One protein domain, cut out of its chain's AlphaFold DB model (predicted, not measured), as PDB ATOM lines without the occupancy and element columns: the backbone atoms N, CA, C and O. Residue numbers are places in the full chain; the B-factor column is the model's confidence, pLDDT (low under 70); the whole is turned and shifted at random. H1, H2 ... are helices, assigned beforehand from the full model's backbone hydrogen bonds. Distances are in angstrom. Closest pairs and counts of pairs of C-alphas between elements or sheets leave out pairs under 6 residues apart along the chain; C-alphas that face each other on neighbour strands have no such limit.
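What this domain is: This is residues 2 to 85 of the 90 residues of the protein "BioY family protein" of Prevotella sp. CAG:592 (UniProt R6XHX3). Picture a long straight arm on a small helical body: H1 points away from the rest, with residues 2 to 14 sticking out free, and its last turns come near the body formed by H2, H3 and H4. In that body the short H2 packs side by side with the long H4, and H3 stands crosswise to H4, reaching it with its first residues. The printed part has 84 residues with four named helices, H1, H2, H3, H4 in chain order, and no named strand; the class is all helix. The whole is only just loose, close to compact, with a radius of gyration of the C-alphas of 14.4 A, and its elongated outline spans 49 by 31 by 23 A.

How they stand to each other: Start at H1, residues 2 to 22, and go to its far end. There it is close but not clearly touching H2, residues 33 to 41; the closest C-alphas, of Leu 22 and Trp 38, are 6.5 A apart, and the tilt is steep, 43 degrees, opposite ways. H1 is also close but not clearly touching H3, residues 43 to 52, about perpendicular at 90 degrees, with the closest C-alphas those of Gly 19 and Ser 45, 7.2 A apart. H2 and H3 are close but not clearly touching, the C-alphas of His 39 and Asn 46 being closest at 7.8 A, at a steep tilt of 69.6 degrees, only just short of about perpendicular. Look next at H4, residues 64 to 83: it touches H2 at a shallow tilt of 19 degrees, the same way, and the closest C-alphas, of Trp 33 and Tyr 66, are 4.0 A apart. With residues 74 to 78 alone H4 touches H3, about perpendicular at 87 degrees; the C-alphas of Phe 43 and Thr 74 are closest, 5.9 A. H1 and H4 are apart. In H1 and H4 every O i to N i+4 pair is within hydrogen-bond range; in H2 4 of 5 are, in H3 5 of 6.

Where its parts are: Find C-alpha 2 at (48.168, 43.571, 38.996); from there H1 runs 30.1 A to C-alpha 22 at (23.520, 39.895, 22.074). H2 spans 12.8 A from Trp 33 to Met 41, and H3 14.5 A from Phe 43 to Phe 52. H4 runs 28.8 A from Ala 64 to C-alpha 83 at (38.696, 26.038, 10.585).

The domain as a whole: The C-alphas of Cys 2 and Ala 64 are the two farthest apart, 49.4 A. Without residues 2 to 14 the body spans 37 by 26 by 19 A. The printed part has no cut; the link from H3 to H4 is long, with 11 residues, H1 to H2 is short and H2 to H3 tight. The mean pLDDT of the printed part is 82.9, and residues 2, 19, 23, 84 and 85 are under 70.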
ATOM      1  N   CYS A   2      49.431  42.801  38.910       59.47
ATOM      2  CA  CYS A   2      48.168  43.571  38.996       59.47
ATOM      3  C   CYS A   2      47.602  44.103  37.659       59.47
ATOM      4  O   CYS A   2      46.387  44.188  37.501       59.47
ATOM      5  N   ARG A   3      48.452  44.435  36.672       71.06
ATOM      6  CA  ARG A   3      47.993  44.843  35.324       71.06
ATOM      7  C   ARG A   3      47.306  43.698  34.577       71.06
ATOM      8  O   ARG A   3      46.272  43.921  33.965       71.06
ATOM      9  N   PHE A   4      47.846  42.485  34.673       72.25
ATOM     10  CA  PHE A   4      47.328  41.305  33.975       72.25
ATOM     11  C   PHE A   4      45.955  40.887  34.520       72.25
ATOM     12  O   PHE A   4      45.030  40.640  33.755       72.25
ATOM     13  N   ILE A   5      45.793  40.938  35.845       79.31
ATOM     14  CA  ILE A   5      44.520  40.658  36.523       79.31
ATOM     15  C   ILE A   5      43.428  41.654  36.094       79.31
ATOM     16  O   ILE A   5      42.310  41.234  35.815       79.31
ATOM     17  N   ARG A   6      43.741  42.953  35.952       83.75
ATOM     18  CA  ARG A   6      42.770  43.942  35.438       83.75
ATOM     19  C   ARG A   6      42.290  43.617  34.025       83.75
ATOM     20  O   ARG A   6      41.099  43.751  33.766       83.75
ATOM     21  N   TYR A   7      43.178  43.187  33.129       81.94
ATOM     22  CA  TYR A   7      42.783  42.826  31.764       81.94
ATOM     23  C   TYR A   7      41.909  41.575  31.724       81.94
ATOM     24  O   TYR A   7      40.935  41.556  30.981       81.94
ATOM     25  N   ILE A   8      42.199  40.574  32.560       80.88
ATOM     26  CA  ILE A   8      41.363  39.372  32.672       80.88
ATOM     27  C   ILE A   8      39.967  39.731  33.195       80.88
ATOM     28  O   ILE A   8      38.971  39.317  32.612       80.88
ATOM     29  N   VAL A   9      39.878  40.541  34.254       84.06
ATOM     30  CA  VAL A   9      38.586  40.966  34.821       84.06
ATOM     31  C   VAL A   9      37.780  41.791  33.815       84.06
ATOM     32  O   VAL A   9      36.583  41.560  33.661       84.06
ATOM     33  N   LEU A  10      38.426  42.712  33.091       84.12
ATOM     34  CA  LEU A  10      37.775  43.481  32.027       84.12
ATOM     35  C   LEU A  10      37.294  42.581  30.890       84.12
ATOM     36  O   LEU A  10      36.173  42.752  30.425       84.12
ATOM     37  N   TYR A  11      38.110  41.615  30.469       80.12
ATOM     38  CA  TYR A  11      37.735  40.663  29.430       80.12
ATOM     39  C   TYR A  11      36.488  39.871  29.830       80.12
ATOM     40  O   TYR A  11      35.523  39.844  29.076       80.12
ATOM     41  N   ILE A  12      36.461  39.316  31.046       77.81
ATOM     42  CA  ILE A  12      35.307  38.566  31.561       77.81
ATOM     43  C   ILE A  12      34.062  39.458  31.636       77.81
ATOM     44  O   ILE A  12      33.002  39.056  31.165       77.81
ATOM     45  N   LEU A  13      34.179  40.680  32.167       80.19
ATOM     46  CA  LEU A  13      33.058  41.624  32.243       80.19
ATOM     47  C   LEU A  13      32.497  41.964  30.863       80.19
ATOM     48  O   LEU A  13      31.282  41.945  30.684       80.19
ATOM     49  N   VAL A  14      33.366  42.247  29.890       79.88
ATOM     50  CA  VAL A  14      32.961  42.545  28.513       79.88
ATOM     51  C   VAL A  14      32.312  41.321  27.877       79.88
ATOM     52  O   VAL A  14      31.251  41.455  27.281       79.88
ATOM     53  N   SER A  15      32.871  40.122  28.046       71.62
ATOM     54  CA  SER A  15      32.267  38.887  27.538       71.62
ATOM     55  C   SER A  15      30.891  38.614  28.154       71.62
ATOM     56  O   SER A  15      29.967  38.256  27.427       71.62
ATOM     57  N   CYS A  16      30.715  38.834  29.461       71.75
ATOM     58  CA  CYS A  16      29.416  38.721  30.124       71.75
ATOM     59  C   CYS A  16      28.416  39.771  29.622       71.75
ATOM     60  O   CYS A  16      27.264  39.430  29.374       71.75
ATOM     61  N   LEU A  17      28.845  41.024  29.432       77.94
ATOM     62  CA  LEU A  17      28.008  42.103  28.892       77.94
ATOM     63  C   LEU A  17      27.584  41.834  27.449       77.94
ATOM     64  O   LEU A  17      26.417  41.996  27.115       77.94
ATOM     65  N   VAL A  18      28.514  41.396  26.603       74.88
ATOM     66  CA  VAL A  18      28.253  41.043  25.202       74.88
ATOM     67  C   VAL A  18      27.327  39.829  25.127       74.88
ATOM     68  O   VAL A  18      26.375  39.837  24.349       74.88
ATOM     69  N   GLY A  19      27.540  38.827  25.984       68.06
ATOM     70  CA  GLY A  19      26.622  37.702  26.144       68.06
ATOM     71  C   GLY A  19      25.231  38.161  26.584       68.06
ATOM     72  O   GLY A  19      24.230  37.764  26.005       68.06
ATOM     73  N   TRP A  20      25.125  39.059  27.556       70.75
ATOM     74  CA  TRP A  20      23.824  39.566  27.986       70.75
ATOM     75  C   TRP A  20      23.129  40.427  26.918       70.75
ATOM     76  O   TRP A  20      21.923  40.314  26.745       70.75
ATOM     77  N   LEU A  21      23.864  41.249  26.169       72.12
ATOM     78  CA  LEU A  21      23.284  42.158  25.178       72.12
ATOM     79  C   LEU A  21      22.864  41.442  23.886       72.12
ATOM     80  O   LEU A  21      21.814  41.742  23.329       72.12
ATOM     81  N   LEU A  22      23.695  40.521  23.392       70.31
ATOM     82  CA  LEU A  22      23.520  39.895  22.074       70.31
ATOM     83  C   LEU A  22      22.945  38.476  22.153       70.31
ATOM     84  O   LEU A  22      22.417  37.978  21.161       70.31
ATOM     85  N   CYS A  23      23.046  37.821  23.315       69.31
ATOM     86  CA  CYS A  23      22.524  36.470  23.553       69.31
ATOM     87  C   CYS A  23      21.259  36.464  24.430       69.31
ATOM     88  O   CYS A  23      20.869  35.413  24.930       69.31
ATOM     89  N   ASN A  24      20.641  37.618  24.699       77.62
ATOM     90  CA  ASN A  24      19.345  37.671  25.374       77.62
ATOM     91  C   ASN A  24      18.239  37.858  24.336       77.62
ATOM     92  O   ASN A  24      17.939  38.976  23.917       77.62
ATOM     93  N   ILE A  25      17.689  36.730  23.889       82.38
ATOM     94  CA  ILE A  25      16.603  36.678  22.915       82.38
ATOM     95  C   ILE A  25      15.287  36.575  23.679       82.38
ATOM     96  O   ILE A  25      15.082  35.636  24.444       82.38
ATOM     97  N   ASP A  26      14.414  37.549  23.459       82.69
ATOM     98  CA  ASP A  26      13.084  37.609  24.050       82.69
ATOM     99  C   ASP A  26      12.103  36.807  23.172       82.69
ATOM    100  O   ASP A  26      11.934  37.159  21.998       82.69
ATOM    101  N   PRO A  27      11.494  35.714  23.669       79.31
ATOM    102  CA  PRO A  27      10.625  34.856  22.859       79.31
ATOM    103  C   PRO A  27       9.389  35.598  22.324       79.31
ATOM    104  O   PRO A  27       8.934  35.312  21.214       79.31
ATOM    105  N   ASP A  28       8.916  36.618  23.045       82.88
ATOM    106  CA  ASP A  28       7.713  37.380  22.695       82.88
ATOM    107  C   ASP A  28       7.964  38.456  21.625       82.88
ATOM    108  O   ASP A  28       7.038  39.127  21.158       82.88
ATOM    109  N   LYS A  29       9.222  38.651  21.205       85.75
ATOM    110  CA  LYS A  29       9.584  39.681  20.227       85.75
ATOM    111  C   LYS A  29       9.824  39.111  18.845       85.75
ATOM    112  O   LYS A  29      10.573  38.162  18.641       85.75
ATOM    113  N   THR A  30       9.237  39.777  17.849       88.56
ATOM    114  CA  THR A  30       9.533  39.486  16.446       88.56
ATOM    115  C   THR A  30      10.829  40.165  16.027       88.56
ATOM    116  O   THR A  30      10.919  41.393  15.968       88.56
ATOM    117  N   TYR A  31      11.831  39.358  15.694       86.31
ATOM    118  CA  TYR A  31      13.136  39.848  15.269       86.31
ATOM    119  C   TYR A  31      13.241  39.987  13.745       86.31
ATOM    120  O   TYR A  31      12.690  39.198  12.970       86.31
ATOM    121  N   THR A  32      13.963  41.020  13.306       90.44
ATOM    122  CA  THR A  32      14.163  41.355  11.888       90.44
ATOM    123  C   THR A  32      15.565  40.968  11.411       90.44
ATOM    124  O   THR A  32      16.372  40.429  12.167       90.44
ATOM    125  N   TRP A  33      15.875  41.245  10.142       89.31
ATOM    126  CA  TRP A  33      17.143  40.886   9.499       89.31
ATOM    127  C   TRP A  33      18.387  41.285  10.306       89.31
ATOM    128  O   TRP A  33      19.321  40.492  10.407       89.31
ATOM    129  N   TYR A  34      18.374  42.468  10.932       87.44
ATOM    130  CA  TYR A  34      19.500  42.985  11.708       87.44
ATOM    131  C   TYR A  34      19.842  42.066  12.883       87.44
ATOM    132  O   TYR A  34      20.997  41.703  13.087       87.44
ATOM    133  N   SER A  35      18.830  41.613  13.617       87.38
ATOM    134  CA  SER A  35      19.007  40.691  14.741       87.38
ATOM    135  C   SER A  35      19.431  39.295  14.287       87.38
ATOM    136  O   SER A  35      20.141  38.615  15.017       87.38
ATOM    137  N   GLY A  36      19.069  38.887  13.065       88.19
ATOM    138  CA  GLY A  36      19.531  37.629  12.473       88.19
ATOM    139  C   GLY A  36      21.053  37.579  12.326       88.19
ATOM    140  O   GLY A  36      21.657  36.551  12.618       88.19
ATOM    141  N   ILE A  37      21.679  38.703  11.966       89.69
ATOM    142  CA  ILE A  37      23.142  38.828  11.864       89.69
ATOM    143  C   ILE A  37      23.794  38.572  13.226       89.69
ATOM    144  O   ILE A  37      24.660  37.707  13.356       89.69
ATOM    145  N   TRP A  38      23.344  39.293  14.256       86.69
ATOM    146  CA  TRP A  38      23.914  39.199  15.599       86.69
ATOM    147  C   TRP A  38      23.673  37.835  16.240       86.69
ATOM    148  O   TRP A  38      24.610  37.221  16.745       86.69
ATOM    149  N   HIS A  39      22.443  37.323  16.176       89.19
ATOM    150  CA  HIS A  39      22.114  36.015  16.739       89.19
ATOM    151  C   HIS A  39      22.868  34.883  16.023       89.19
ATOM    152  O   HIS A  39      23.242  33.909  16.672       89.19
ATOM    153  N   GLY A  40      23.126  35.016  14.715       88.62
ATOM    154  CA  GLY A  40      23.926  34.056  13.955       88.62
ATOM    155  C   GLY A  40      25.420  34.118  14.291       88.62
ATOM    156  O   GLY A  40      26.036  33.086  14.529       88.62
ATOM    157  N   MET A  41      26.011  35.317  14.388       87.88
ATOM    158  CA  MET A  41      27.428  35.481  14.764       87.88
ATOM    159  C   MET A  41      27.737  34.914  16.152       87.88
ATOM    160  O   MET A  41      28.776  34.289  16.349       87.88
ATOM    161  N   PHE A  42      26.835  35.133  17.108       86.06
ATOM    162  CA  PHE A  42      26.976  34.673  18.489       86.06
ATOM    163  C   PHE A  42      26.231  33.359  18.752       86.06
ATOM    164  O   PHE A  42      25.955  33.027  19.906       86.06
ATOM    165  N   PHE A  43      25.927  32.590  17.700       86.81
ATOM    166  CA  PHE A  43      25.213  31.320  17.809       86.81
ATOM    167  C   PHE A  43      25.884  30.368  18.804       86.81
ATOM    168  O   PHE A  43      25.209  29.832  19.672       86.81
ATOM    169  N   ILE A  44      27.210  30.205  18.739       83.00
ATOM    170  CA  ILE A  44      27.951  29.279  19.614       83.00
ATOM    171  C   ILE A  44      27.798  29.672  21.089       83.00
ATOM    172  O   ILE A  44      27.528  28.825  21.936       83.00
ATOM    173  N   SER A  45      27.918  30.963  21.408       81.19
ATOM    174  CA  SER A  45      27.743  31.469  22.775       81.19
ATOM    175  C   SER A  45      26.309  31.270  23.277       81.19
ATOM    176  O   SER A  45      26.109  30.805  24.399       81.19
ATOM    177  N   ASN A  46      25.319  31.571  22.434       82.56
ATOM    178  CA  ASN A  46      23.902  31.338  22.709       82.56
ATOM    179  C   ASN A  46      23.580  29.848  22.905       82.56
ATOM    180  O   ASN A  46      22.828  29.491  23.804       82.56
ATOM    181  N   PHE A  47      24.177  28.978  22.093       83.62
ATOM    182  CA  PHE A  47      23.987  27.533  22.146       83.62
ATOM    183  C   PHE A  47      24.551  26.939  23.440       83.62
ATOM    184  O   PHE A  47      23.856  26.199  24.129       83.62
ATOM    185  N   ILE A  48      25.769  27.335  23.829       82.06
ATOM    186  CA  ILE A  48      26.353  26.938  25.116       82.06
ATOM    187  C   ILE A  48      25.464  27.430  26.263       82.06
ATOM    188  O   ILE A  48      25.161  26.667  27.174       82.06
ATOM    189  N   ARG A  49      24.989  28.681  26.219       80.81
ATOM    190  CA  ARG A  49      24.089  29.224  27.246       80.81
ATOM    191  C   ARG A  49      22.760  28.466  27.319       80.81
ATOM    192  O   ARG A  49      22.291  28.222  28.423       80.81
ATOM    193  N   SER A  50      22.201  28.067  26.179       82.19
ATOM    194  CA  SER A  50      20.976  27.263  26.085       82.19
ATOM    195  C   SER A  50      21.117  25.874  26.727       82.19
ATOM    196  O   SER A  50      20.133  25.295  27.169       82.19
ATOM    197  N   TRP A  51      22.336  25.333  26.847       82.25
ATOM    198  CA  TRP A  51      22.568  24.100  27.611       82.25
ATOM    199  C   TRP A  51      22.544  24.294  29.127       82.25
ATOM    200  O   TRP A  51      22.229  23.356  29.853       82.25
ATOM    201  N   PHE A  52      22.888  25.486  29.616       79.94
ATOM    202  CA  PHE A  52      22.966  25.781  31.052       79.94
ATOM    203  C   PHE A  52      21.777  26.601  31.569       79.94
ATOM    204  O   PHE A  52      21.677  26.868  32.764       79.94
ATOM    205  N   THR A  53      20.907  27.081  30.688       78.25
ATOM    206  CA  THR A  53      19.790  27.979  30.996       78.25
ATOM    207  C   THR A  53      18.722  27.807  29.921       78.25
ATOM    208  O   THR A  53      19.055  27.471  28.792       78.25
ATOM    209  N   ASP A  54      17.470  28.159  30.206       79.50
ATOM    210  CA  ASP A  54      16.371  28.218  29.225       79.50
ATOM    211  C   ASP A  54      16.508  29.366  28.195       79.50
ATOM    212  O   ASP A  54      15.528  29.924  27.707       79.50
ATOM    213  N   ALA A  55      17.736  29.781  27.882       81.12
ATOM    214  CA  ALA A  55      17.998  30.820  26.897       81.12
ATOM    215  C   ALA A  55      17.798  30.265  25.482       81.12
ATOM    216  O   ALA A  55      18.289  29.183  25.152       81.12
ATOM    217  N   LEU A  56      17.128  31.033  24.623       83.38
ATOM    218  CA  LEU A  56      16.953  30.670  23.223       83.38
ATOM    219  C   LEU A  56      18.206  30.999  22.408       83.38
ATOM    220  O   LEU A  56      18.775  32.080  22.532       83.38
ATOM    221  N   TYR A  57      18.593  30.093  21.511       82.56
ATOM    222  CA  TYR A  57      19.677  30.318  20.543       82.56
ATOM    223  C   TYR A  57      19.189  30.805  19.170       82.56
ATOM    224  O   TYR A  57      19.981  31.223  18.320       82.56
ATOM    225  N   LYS A  58      17.875  30.756  18.941       85.81
ATOM    226  CA  LYS A  58      17.184  31.294  17.772       85.81
ATOM    227  C   LYS A  58      15.846  31.861  18.239       85.81
ATOM    228  O   LYS A  58      15.185  31.245  19.065       85.81
ATOM    229  N   ALA A  59      15.454  33.016  17.709       88.00
ATOM    230  CA  ALA A  59      14.142  33.592  17.984       88.00
ATOM    231  C   ALA A  59      13.001  32.653  17.546       88.00
ATOM    232  O   ALA A  59      13.112  32.010  16.501       88.00
ATOM    233  N   GLU A  60      11.908  32.617  18.313       86.19
ATOM    234  CA  GLU A  60      10.678  31.890  17.950       86.19
ATOM    235  C   GLU A  60       9.861  32.661  16.916       86.19
ATOM    236  O   GLU A  60       9.449  32.107  15.897       86.19
ATOM    237  N   SER A  61       9.708  33.967  17.135       87.00
ATOM    238  CA  SER A  61       9.030  34.875  16.215       87.00
ATOM    239  C   SER A  61      10.048  35.630  15.362       87.00
ATOM    240  O   SER A  61      10.842  36.431  15.862       87.00
ATOM    241  N   TYR A  62      10.045  35.397  14.048       87.88
ATOM    242  CA  TYR A  62      11.014  36.022  13.147       87.88
ATOM    243  C   TYR A  62      10.490  36.260  11.733       87.88
ATOM    244  O   TYR A  62       9.622  35.554  11.228       87.88
ATOM    245  N   THR A  63      11.071  37.255  11.061       91.06
ATOM    246  CA  THR A  63      10.801  37.510   9.641       91.06
ATOM    247  C   THR A  63      11.577  36.549   8.736       91.06
ATOM    248  O   THR A  63      12.625  36.020   9.109       91.06
ATOM    249  N   ALA A  64      11.124  36.353   7.494       91.56
ATOM    250  CA  ALA A  64      11.855  35.528   6.523       91.56
ATOM    251  C   ALA A  64      13.309  36.007   6.330       91.56
ATOM    252  O   ALA A  64      14.236  35.199   6.272       91.56
ATOM    253  N   ALA A  65      13.514  37.328   6.319       89.88
ATOM    254  CA  ALA A  65      14.839  37.924   6.223       89.88
ATOM    255  C   ALA A  65      15.723  37.567   7.430       89.88
ATOM    256  O   ALA A  65      16.881  37.208   7.236       89.88
ATOM    257  N   TYR A  66      15.188  37.583   8.660       92.50
ATOM    258  CA  TYR A  66      15.927  37.127   9.845       92.50
ATOM    259  C   TYR A  66      16.487  35.716   9.651       92.50
ATOM    260  O   TYR A  66      17.667  35.493   9.906       92.50
ATOM    261  N   ASN A  67      15.669  34.775   9.164       92.25
ATOM    262  CA  ASN A  67      16.086  33.381   9.024       92.25
ATOM    263  C   ASN A  67      17.253  33.216   8.038       92.25
ATOM    264  O   ASN A  67      18.171  32.440   8.297       92.25
ATOM    265  N   VAL A  68      17.242  33.977   6.938       93.81
ATOM    266  CA  VAL A  68      18.321  33.973   5.940       93.81
ATOM    267  C   VAL A  68      19.625  34.483   6.551       93.81
ATOM    268  O   VAL A  68      20.641  33.791   6.489       93.81
ATOM    269  N   PHE A  69      19.598  35.658   7.186       91.75
ATOM    270  CA  PHE A  69      20.798  36.232   7.799       91.75
ATOM    271  C   PHE A  69      21.322  35.364   8.944       91.75
ATOM    272  O   PHE A  69      22.520  35.104   9.007       91.75
ATOM    273  N   TRP A  70      20.431  34.850   9.793       92.81
ATOM    274  CA  TRP A  70      20.802  33.927  10.860       92.81
ATOM    275  C   TRP A  70      21.508  32.690  10.304       92.81
ATOM    276  O   TRP A  70      22.581  32.344  10.780       92.81
ATOM    277  N   CYS A  71      20.986  32.067   9.243       92.44
ATOM    278  CA  CYS A  71      21.612  30.888   8.646       92.44
ATOM    279  C   CYS A  71      23.020  31.175   8.095       92.44
ATOM    280  O   CYS A  71      23.941  30.396   8.338       92.44
ATOM    281  N   ILE A  72      23.198  32.294   7.381       92.06
ATOM    282  CA  ILE A  72      24.494  32.688   6.803       92.06
ATOM    283  C   ILE A  72      25.530  32.905   7.911       92.06
ATOM    284  O   ILE A  72      26.615  32.324   7.876       92.06
ATOM    285  N   PHE A  73      25.192  33.719   8.911       92.00
ATOM    286  CA  PHE A  73      26.131  34.076   9.972       92.00
ATOM    287  C   PHE A  73      26.386  32.925  10.946       92.00
ATOM    288  O   PHE A  73      27.523  32.759  11.386       92.00
ATOM    289  N   THR A  74      25.390  32.074  11.208       92.19
ATOM    290  CA  THR A  74      25.598  30.819  11.940       92.19
ATOM    291  C   THR A  74      26.581  29.922  11.192       92.19
ATOM    292  O   THR A  74      27.560  29.478  11.786       92.19
ATOM    293  N   GLY A  75      26.391  29.715   9.884       91.00
ATOM    294  CA  GLY A  75      27.314  28.926   9.064       91.00
ATOM    295  C   GLY A  75      28.749  29.456   9.106       91.00
ATOM    296  O   GLY A  75      29.681  28.685   9.325       91.00
ATOM    297  N   LEU A  76      28.924  30.776   8.983       89.38
ATOM    298  CA  LEU A  76      30.231  31.429   9.102       89.38
ATOM    299  C   LEU A  76      30.845  31.251  10.495       89.38
ATOM    300  O   LEU A  76      32.014  30.898  10.592       89.38
ATOM    301  N   SER A  77      30.072  31.451  11.566       86.94
ATOM    302  CA  SER A  77      30.561  31.318  12.946       86.94
ATOM    303  C   SER A  77      31.062  29.902  13.246       86.94
ATOM    304  O   SER A  77      32.147  29.730  13.801       86.94
ATOM    305  N   VAL A  78      30.320  28.882  12.806       88.81
ATOM    306  CA  VAL A  78      30.687  27.471  12.963       88.81
ATOM    307  C   VAL A  78      31.899  27.137  12.102       88.81
ATOM    308  O   VAL A  78      32.852  26.539  12.596       88.81
ATOM    309  N   PHE A  79      31.918  27.574  10.840       88.44
ATOM    310  CA  PHE A  79      33.072  27.385   9.966       88.44
ATOM    311  C   PHE A  79      34.340  28.005  10.563       88.44
ATOM    312  O   PHE A  79      35.365  27.338  10.649       88.44
ATOM    313  N   SER A  80      34.270  29.246  11.049       84.25
ATOM    314  CA  SER A  80      35.391  29.909  11.720       84.25
ATOM    315  C   SER A  80      35.804  29.219  13.018       84.25
ATOM    316  O   SER A  80      36.986  29.216  13.339       84.25
ATOM    317  N   PHE A  81      34.874  28.620  13.760       83.12
ATOM    318  CA  PHE A  81      35.209  27.868  14.968       83.12
ATOM    319  C   PHE A  81      35.986  26.582  14.656       83.12
ATOM    320  O   PHE A  81      36.970  26.291  15.328       83.12
ATOM    321  N   PHE A  82      35.587  25.840  13.617       84.44
ATOM    322  CA  PHE A  82      36.262  24.597  13.227       84.44
ATOM    323  C   PHE A  82      37.553  24.824  12.425       84.44
ATOM    324  O   PHE A  82      38.532  24.117  12.644       84.44
ATOM    325  N   PHE A  83      37.579  25.799  11.513       78.94
ATOM    326  CA  PHE A  83      38.696  26.038  10.585       78.94
ATOM    327  C   PHE A  83      39.561  27.259  10.940       78.94
ATOM    328  O   PHE A  83      40.561  27.525  10.275       78.94
ATOM    329  N   GLY A  84      39.209  28.022  11.976       64.88
ATOM    330  CA  GLY A  84      39.956  29.221  12.377       64.88
ATOM    331  C   GLY A  84      41.346  28.940  12.955       64.88
ATOM    332  O   GLY A  84      42.205  29.821  12.911       64.88
ATOM    333  N   ASP A  85      41.593  27.730  13.462       60.12
ATOM    334  CA  ASP A  85      42.893  27.343  14.029       60.12
ATOM    335  C   ASP A  85      43.952  27.088  12.935       60.12
ATOM    336  O   ASP A  85      45.118  27.457  13.090       60.12
TER     337      ASP A  85